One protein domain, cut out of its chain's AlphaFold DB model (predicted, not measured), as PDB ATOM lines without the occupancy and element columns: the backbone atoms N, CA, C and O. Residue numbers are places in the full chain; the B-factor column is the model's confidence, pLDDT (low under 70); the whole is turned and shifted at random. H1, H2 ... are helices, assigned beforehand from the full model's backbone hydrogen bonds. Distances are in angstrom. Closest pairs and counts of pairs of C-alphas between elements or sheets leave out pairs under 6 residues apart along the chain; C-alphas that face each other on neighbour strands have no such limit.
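What this domain is: This is residues 2 to 64 of the 221 residues of an uncharacterized protein of Sphaerobolus stellatus (strain SS14) (UniProt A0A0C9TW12). A strung-out chain of three helices with no packed core: H2 and H3 follow each other along the long axis, while at one end a long loop folds back to bring H1 near H2. At the other end, residues 52 to 64 make a tail with a small turn in which two short stretches pair. The printed part has 63 residues with three named helices in the order H1, H2, H3 and no named strand, and its class is all helix. It is extended, with a radius of gyration of the C-alphas of 18.5 A, and a rod in outline, spanning 59 by 22 by 19 A.

Where its parts are: H2, the longest helix by residues, runs from Leu 27, with its C-alpha at (90.068, 100.837, 109.920), to Tyr 38, over 16.6 A. H3, residues 41 to 51, is 16.0 A long and ends at C-alpha 51 at (113.390, 78.241, 113.678). H1, residues 6 to 14, is 12.0 A long and begins at C-alpha 6 at (105.760, 106.544, 118.186).

How they stand to each other: H2 touches no helix. H1 and H2 are near each other, with 10 pairs of C-alphas within 10 A, the closest at 8.1 A. H2 and H3 meet only through their link, which is tight, residues 39 to 40. H1 and H3 are apart. Residues 55 to 56 pair with residues 59 to 60, antiparallel. In H1 and H2 every O i to N i+4 pair is within hydrogen-bond range; in H3, 6 of 7 are.

The domain as a whole: The C-alphas of Tyr 20 and Gly 57, the two farthest apart, are 59.2 A apart. The link from H1 to H2 is long, with 12 residues. Residues 17 to 23 stand free, and so do residues 39 to 49, of which 41 to 49 belong to H3. The printed part has no cut. Its mean pLDDT is 70.0; 32 residues are under 70, among them 15 to 25 and 40 to 53.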
ATOM      1  N   ARG A   2      93.422 103.536 122.227       77.38
ATOM      2  CA  ARG A   2      94.138 104.816 122.070       77.38
ATOM      3  C   ARG A   2      95.546 104.510 121.562       77.38
ATOM      4  O   ARG A   2      96.145 103.540 122.019       77.38
ATOM      5  N   LEU A   3      96.019 105.274 120.580       79.25
ATOM      6  CA  LEU A   3      97.402 105.194 120.111       79.25
ATOM      7  C   LEU A   3      98.256 106.119 120.974       79.25
ATOM      8  O   LEU A   3      97.840 107.237 121.267       79.25
ATOM      9  N   GLU A   4      99.439 105.654 121.363       86.31
ATOM     10  CA  GLU A   4     100.380 106.408 122.195       86.31
ATOM     11  C   GLU A   4     101.807 106.295 121.631       86.31
ATOM     12  O   GLU A   4     102.141 105.367 120.884       86.31
ATOM     13  N   GLY A   5     102.661 107.266 121.964       85.06
ATOM     14  CA  GLY A   5     104.076 107.282 121.586       85.06
ATOM     15  C   GLY A   5     104.327 107.313 120.071       85.06
ATOM     16  O   GLY A   5     103.632 107.993 119.318       85.06
ATOM     17  N   LYS A   6     105.328 106.557 119.602       81.88
ATOM     18  CA  LYS A   6     105.760 106.544 118.186       81.88
ATOM     19  C   LYS A   6     104.668 106.081 117.214       81.88
ATOM     20  O   LYS A   6     104.719 106.421 116.035       81.88
ATOM     21  N   ALA A   7     103.706 105.289 117.691       77.00
ATOM     22  CA  ALA A   7     102.578 104.837 116.880       77.00
ATOM     23  C   ALA A   7     101.580 105.974 116.616       77.00
ATOM     24  O   ALA A   7     101.057 106.072 115.507       77.00
ATOM     25  N   LEU A   8     101.369 106.847 117.608       81.31
ATOM     26  CA  LEU A   8     100.569 108.062 117.459       81.31
ATOM     27  C   LEU A   8     101.259 109.046 116.506       81.31
ATOM     28  O   LEU A   8     100.660 109.466 115.527       81.31
ATOM     29  N   GLU A   9     102.557 109.297 116.700       82.12
ATOM     30  CA  GLU A   9     103.332 110.197 115.831       82.12
ATOM     31  C   GLU A   9     103.316 109.750 114.354       82.12
ATOM     32  O   GLU A   9     103.187 110.564 113.438       82.12
ATOM     33  N   TRP A  10     103.412 108.440 114.100       82.88
ATOM     34  CA  TRP A  10     103.262 107.892 112.751       82.88
ATOM     35  C   TRP A  10     101.853 108.116 112.193       82.88
ATOM     36  O   TRP A  10     101.723 108.513 111.032       82.88
ATOM     37  N   PHE A  11     100.814 107.874 112.995       79.50
ATOM     38  CA  PHE A  11      99.418 108.027 112.588       79.50
ATOM     39  C   PHE A  11      99.099 109.486 112.233       79.50
ATOM     40  O   PHE A  11      98.597 109.752 111.140       79.50
ATOM     41  N   ASP A  12      99.507 110.432 113.073       79.75
ATOM     42  CA  ASP A  12      99.278 111.867 112.868       79.75
ATOM     43  C   ASP A  12     100.064 112.394 111.655       79.75
ATOM     44  O   ASP A  12      99.600 113.237 110.891       79.75
ATOM     45  N   LYS A  13     101.250 111.837 111.380       78.94
ATOM     46  CA  LYS A  13     102.077 112.228 110.225       78.94
ATOM     47  C   LYS A  13     101.625 111.620 108.895       78.94
ATOM     48  O   LYS A  13     101.882 112.197 107.837       78.94
ATOM     49  N   LYS A  14     101.039 110.420 108.908       70.44
ATOM     50  CA  LYS A  14     100.729 109.642 107.688       70.44
ATOM     51  C   LYS A  14      99.243 109.558 107.370       70.44
ATOM     52  O   LYS A  14      98.889 109.537 106.191       70.44
ATOM     53  N   VAL A  15      98.397 109.458 108.388       64.56
ATOM     54  CA  VAL A  15      96.966 109.153 108.258       64.56
ATOM     55  C   VAL A  15      96.122 110.415 108.396       64.56
ATOM     56  O   VAL A  15      95.210 110.639 107.602       64.56
ATOM     57  N   GLU A  16      96.454 111.280 109.346       62.94
ATOM     58  CA  GLU A  16      95.714 112.514 109.617       62.94
ATOM     59  C   GLU A  16      95.740 113.563 108.481       62.94
ATOM     60  O   GLU A  16      94.681 114.129 108.191       62.94
ATOM     61  N   PRO A  17      96.836 113.749 107.712       61.47
ATOM     62  CA  PRO A  17      96.876 114.725 106.618       61.47
ATOM     63  C   PRO A  17      95.963 114.365 105.435       61.47
ATOM     64  O   PRO A  17      95.688 115.210 104.588       61.47
ATOM     65  N   ARG A  18      95.481 113.115 105.354       57.50
ATOM     66  CA  ARG A  18      94.592 112.639 104.278       57.50
ATOM     67  C   ARG A  18      93.106 112.799 104.586       57.50
ATOM     68  O   ARG A  18      92.301 112.725 103.663       57.50
ATOM     69  N   LYS A  19      92.735 113.099 105.836       56.50
ATOM     70  CA  LYS A  19      91.337 113.389 106.206       56.50
ATOM     71  C   LYS A  19      90.798 114.670 105.553       56.50
ATOM     72  O   LYS A  19      89.590 114.848 105.485       56.50
ATOM     73  N   TYR A  20      91.686 115.513 105.021       55.59
ATOM     74  CA  TYR A  20      91.351 116.748 104.309       55.59
ATOM     75  C   TYR A  20      91.236 116.585 102.780       55.59
ATOM     76  O   TYR A  20      90.896 117.547 102.103       55.59
ATOM     77  N   GLN A  21      91.507 115.390 102.230       58.88
ATOM     78  CA  GLN A  21      91.536 115.117 100.779       58.88
ATOM     79  C   GLN A  21      90.380 114.208 100.304       58.88
ATOM     80  O   GLN A  21      90.452 113.613  99.236       58.88
ATOM     81  N   GLY A  22      89.300 114.096 101.090       61.81
ATOM     82  CA  GLY A  22      88.002 113.620 100.587       61.81
ATOM     83  C   GLY A  22      87.570 112.192 100.939       61.81
ATOM     84  O   GLY A  22      86.387 111.904 100.805       61.81
ATOM     85  N   THR A  23      88.437 111.333 101.487       65.94
ATOM     86  CA  THR A  23      88.007 110.005 101.977       65.94
ATOM     87  C   THR A  23      88.706 109.661 103.295       65.94
ATOM     88  O   THR A  23      89.931 109.494 103.310       65.94
ATOM     89  N   PRO A  24      87.974 109.551 104.421       64.69
ATOM     90  CA  PRO A  24      88.526 109.015 105.662       64.69
ATOM     91  C   PRO A  24      89.014 107.579 105.426       64.69
ATOM     92  O   PRO A  24      88.277 106.767 104.873       64.69
ATOM     93  N   MET A  25      90.248 107.259 105.825       66.06
ATOM     94  CA  MET A  25      90.760 105.886 105.738       66.06
ATOM     95  C   MET A  25      89.918 104.938 106.593       66.06
ATOM     96  O   MET A  25      89.634 105.236 107.756       66.06
ATOM     97  N   ASP A  26      89.583 103.783 106.022       80.25
ATOM     98  CA  ASP A  26      88.937 102.696 106.747       80.25
ATOM     99  C   ASP A  26      89.894 102.056 107.773       80.25
ATOM    100  O   ASP A  26      91.124 102.076 107.621       80.25
ATOM    101  N   LEU A  27      89.326 101.479 108.835       81.81
ATOM    102  CA  LEU A  27      90.068 100.837 109.920       81.81
ATOM    103  C   LEU A  27      91.002  99.732 109.405       81.81
ATOM    104  O   LEU A  27      92.120  99.600 109.909       81.81
ATOM    105  N   GLU A  28      90.587  98.976 108.385       80.88
ATOM    106  CA  GLU A  28      91.401  97.915 107.785       80.88
ATOM    107  C   GLU A  28      92.682  98.477 107.153       80.88
ATOM    108  O   GLU A  28      93.766  97.907 107.302       80.88
ATOM    109  N   GLN A  29      92.594  99.644 106.513       80.62
ATOM    110  CA  GLN A  29      93.741 100.306 105.890       80.62
ATOM    111  C   GLN A  29      94.723 100.836 106.938       80.62
ATOM    112  O   GLN A  29      95.940 100.699 106.777       80.62
ATOM    113  N   VAL A  30      94.206 101.380 108.045       82.25
ATOM    114  CA  VAL A  30      95.027 101.816 109.185       82.25
ATOM    115  C   VAL A  30      95.767 100.629 109.797       82.25
ATOM    116  O   VAL A  30      96.984 100.694 109.990       82.25
ATOM    117  N   MET A  31      95.059  99.527 110.060       83.69
ATOM    118  CA  MET A  31      95.667  98.311 110.600       83.69
ATOM    119  C   MET A  31      96.715  97.743 109.640       83.69
ATOM    120  O   MET A  31      97.832  97.442 110.059       83.69
ATOM    121  N   THR A  32      96.407  97.666 108.347       82.44
ATOM    122  CA  THR A  32      97.328  97.171 107.311       82.44
ATOM    123  C   THR A  32      98.598  98.018 107.217       82.44
ATOM    124  O   THR A  32      99.706  97.476 107.115       82.44
ATOM    125  N   GLY A  33      98.472  99.346 107.312       82.12
ATOM    126  CA  GLY A  33      99.610 100.262 107.372       82.12
ATOM    127  C   GLY A  33     100.482 100.030 108.608       82.12
ATOM    128  O   GLY A  33     101.707  99.951 108.490       82.12
ATOM    129  N   LEU A  34      99.858  99.844 109.775       81.62
ATOM    130  CA  LEU A  34     100.560  99.596 111.035       81.62
ATOM    131  C   LEU A  34     101.314  98.257 111.012       81.62
ATOM    132  O   LEU A  34     102.502  98.206 111.337       81.62
ATOM    133  N   TYR A  35     100.664  97.183 110.556       80.62
ATOM    134  CA  TYR A  35     101.297  95.868 110.410       80.62
ATOM    135  C   TYR A  35     102.483  95.909 109.447       80.62
ATOM    136  O   TYR A  35     103.529  95.332 109.738       80.62
ATOM    137  N   SER A  36     102.357  96.626 108.332       74.94
ATOM    138  CA  SER A  36     103.445  96.763 107.358       74.94
ATOM    139  C   SER A  36     104.638  97.550 107.914       74.94
ATOM    140  O   SER A  36     105.783  97.224 107.608       74.94
ATOM    141  N   GLN A  37     104.374  98.567 108.741       76.44
ATOM    142  CA  GLN A  37     105.392  99.439 109.331       76.44
ATOM    143  C   GLN A  37     106.178  98.759 110.459       76.44
ATOM    144  O   GLN A  37     107.400  98.904 110.523       76.44
ATOM    145  N   TYR A  38     105.491  98.043 111.353       76.19
ATOM    146  CA  TYR A  38     106.091  97.487 112.576       76.19
ATOM    147  C   TYR A  38     106.367  95.985 112.496       76.19
ATOM    148  O   TYR A  38     107.194  95.471 113.242       76.19
ATOM    149  N   THR A  39     105.718  95.275 111.572       75.06
ATOM    150  CA  THR A  39     105.974  93.855 111.290       75.06
ATOM    151  C   THR A  39     106.221  93.645 109.790       75.06
ATOM    152  O   THR A  39     105.474  92.912 109.126       75.06
ATOM    153  N   PRO A  40     107.264  94.276 109.209       68.62
ATOM    154  CA  PRO A  40     107.562  94.100 107.795       68.62
ATOM    155  C   PRO A  40     107.729  92.607 107.489       68.62
ATOM    156  O   PRO A  40     108.371  91.868 108.238       68.62
ATOM    157  N   SER A  41     107.124  92.141 106.392       60.09
ATOM    158  CA  SER A  41     107.147  90.735 105.944       60.09
ATOM    159  C   SER A  41     108.551  90.117 105.959       60.09
ATOM    160  O   SER A  41     108.706  88.939 106.280       60.09
ATOM    161  N   LEU A  42     109.580  90.932 105.719       56.56
ATOM    162  CA  LEU A  42     110.990  90.556 105.788       56.56
ATOM    163  C   LEU A  42     111.447  90.106 107.193       56.56
ATOM    164  O   LEU A  42     112.217  89.154 107.309       56.56
ATOM    165  N   ALA A  43     110.951  90.737 108.263       59.06
ATOM    166  CA  ALA A  43     111.249  90.345 109.644       59.06
ATOM    167  C   ALA A  43     110.601  88.996 110.005       59.06
ATOM    168  O   ALA A  43     111.217  88.182 110.693       59.06
ATOM    169  N   ARG A  44     109.402  88.722 109.468       58.44
ATOM    170  CA  ARG A  44     108.722  87.424 109.619       58.44
ATOM    171  C   ARG A  44     109.491  86.306 108.911       58.44
ATOM    172  O   ARG A  44     109.767  85.284 109.526       58.44
ATOM    173  N   HIS A  45     109.927  86.530 107.670       54.91
ATOM    174  CA  HIS A  45     110.680  85.531 106.902       54.91
ATOM    175  C   HIS A  45     112.071  85.238 107.500       54.91
ATOM    176  O   HIS A  45     112.513  84.091 107.529       54.91
ATOM    177  N   LYS A  46     112.767  86.258 108.029       55.78
ATOM    178  CA  LYS A  46     114.076  86.082 108.684       55.78
ATOM    179  C   LYS A  46     113.971  85.316 110.010       55.78
ATOM    180  O   LYS A  46     114.879  84.558 110.342       55.78
ATOM    181  N   ALA A  47     112.876  85.493 110.752       55.69
ATOM    182  CA  ALA A  47     112.605  84.718 111.959       55.69
ATOM    183  C   ALA A  47     112.284  83.253 111.626       55.69
ATOM    184  O   ALA A  47     112.880  82.368 112.237       55.69
ATOM    185  N   SER A  48     111.440  82.994 110.619       56.38
ATOM    186  CA  SER A  48     111.083  81.633 110.187       56.38
ATOM    187  C   SER A  48     112.305  80.788 109.814       56.38
ATOM    188  O   SER A  48     112.449  79.683 110.327       56.38
ATOM    189  N   ASN A  49     113.258  81.344 109.056       58.22
ATOM    190  CA  ASN A  49     114.491  80.630 108.685       58.22
ATOM    191  C   ASN A  49     115.367  80.243 109.894       58.22
ATOM    192  O   ASN A  49     116.170  79.316 109.811       58.22
ATOM    193  N   LYS A  50     115.242  80.952 111.025       60.88
ATOM    194  CA  LYS A  50     116.012  80.664 112.244       60.88
ATOM    195  C   LYS A  50     115.391  79.536 113.071       60.88
ATOM    196  O   LYS A  50     116.115  78.852 113.786       60.88
ATOM    197  N   PHE A  51     114.078  79.323 112.966       62.19
ATOM    198  CA  PHE A  51     113.390  78.241 113.678       62.19
ATOM    199  C   PHE A  51     113.695  76.862 113.086       62.19
ATOM    200  O   PHE A  51     113.794  75.897 113.841       62.19
ATOM    201  N   ASP A  52     113.944  76.759 111.778       61.25
ATOM    202  CA  ASP A  52     114.276  75.477 111.134       61.25
ATOM    203  C   ASP A  52     115.621  74.892 111.600       61.25
ATOM    204  O   ASP A  52     115.812  73.669 111.581       61.25
ATOM    205  N   LEU A  53     116.526  75.766 112.058       66.00
ATOM    206  CA  LEU A  53     117.851  75.432 112.590       66.00
ATOM    207  C   LEU A  53     117.811  74.951 114.048       66.00
ATOM    208  O   LEU A  53     118.777  74.358 114.524       66.00
ATOM    209  N   ILE A  54     116.708  75.183 114.763       71.56
ATOM    210  CA  ILE A  54     116.543  74.721 116.140       71.56
ATOM    211  C   ILE A  54     116.012  73.283 116.082       71.56
ATOM    212  O   ILE A  54     114.888  73.035 115.645       71.56
ATOM    213  N   LYS A  55     116.832  72.315 116.502       73.25
ATOM    214  CA  LYS A  55     116.447  70.900 116.616       73.25
ATOM    215  C   LYS A  55     116.476  70.461 118.080       73.25
ATOM    216  O   LYS A  55     117.392  70.822 118.816       73.25
ATOM    217  N   GLN A  56     115.496  69.658 118.496       64.00
ATOM    218  CA  GLN A  56     115.547  68.894 119.748       64.00
ATOM    219  C   GLN A  56     115.627  67.408 119.392       64.00
ATOM    220  O   GLN A  56     114.645  66.813 118.950       64.00
ATOM    221  N   GLY A  57     116.808  66.804 119.545       72.12
ATOM    222  CA  GLY A  57     117.049  65.446 119.047       72.12
ATOM    223  C   GLY A  57     116.889  65.384 117.523       72.12
ATOM    224  O   GLY A  57     117.506  66.168 116.807       72.12
ATOM    225  N   THR A  58     116.050  64.475 117.022       68.94
ATOM    226  CA  THR A  58     115.749  64.328 115.585       68.94
ATOM    227  C   THR A  58     114.618  65.233 115.081       68.94
ATOM    228  O   THR A  58     114.348  65.228 113.884       68.94
ATOM    229  N   LEU A  59     113.958  66.004 115.954       63.28
ATOM    230  CA  LEU A  59     112.754  66.768 115.611       63.28
ATOM    231  C   LEU A  59     113.059  68.244 115.326       63.28
ATOM    232  O   LEU A  59     113.831  68.892 116.042       63.28
ATOM    233  N   SER A  60     112.412  68.786 114.295       70.62
ATOM    234  CA  SER A  60     112.380  70.221 113.988       70.62
ATOM    235  C   SER A  60     111.334  70.978 114.815       70.62
ATOM    236  O   SER A  60     110.388  70.385 115.331       70.62
ATOM    237  N   VAL A  61     111.453  72.310 114.900       61.59
ATOM    238  CA  VAL A  61     110.421  73.170 115.522       61.59
ATOM    239  C   VAL A  61     109.039  72.968 114.891       61.59
ATOM    240  O   VAL A  61     108.040  73.039 115.598       61.59
ATOM    241  N   GLN A  62     108.969  72.657 113.593       64.50
ATOM    242  CA  GLN A  62     107.707  72.395 112.891       64.50
ATOM    243  C   GLN A  62     107.034  71.084 113.342       64.50
ATOM    244  O   GLN A  62     105.813  70.961 113.298       64.50
ATOM    245  N   GLU A  63     107.822  70.112 113.806       64.81
ATOM    246  CA  GLU A  63     107.347  68.806 114.287       64.81
ATOM    247  C   GLU A  63     107.153  68.773 115.807       64.81
ATOM    248  O   GLU A  63     106.504  67.871 116.347       64.81
ATOM    249  N   CYS A  64     107.693  69.767 116.513       66.00
ATOM    250  CA  CYS A  64     107.515  69.932 117.944       66.00
ATOM    251  C   CYS A  64     106.097  70.453 118.220       66.00
ATOM    252  O   CYS A  64     105.848  71.656 118.298       66.00
TER     253      CYS A  64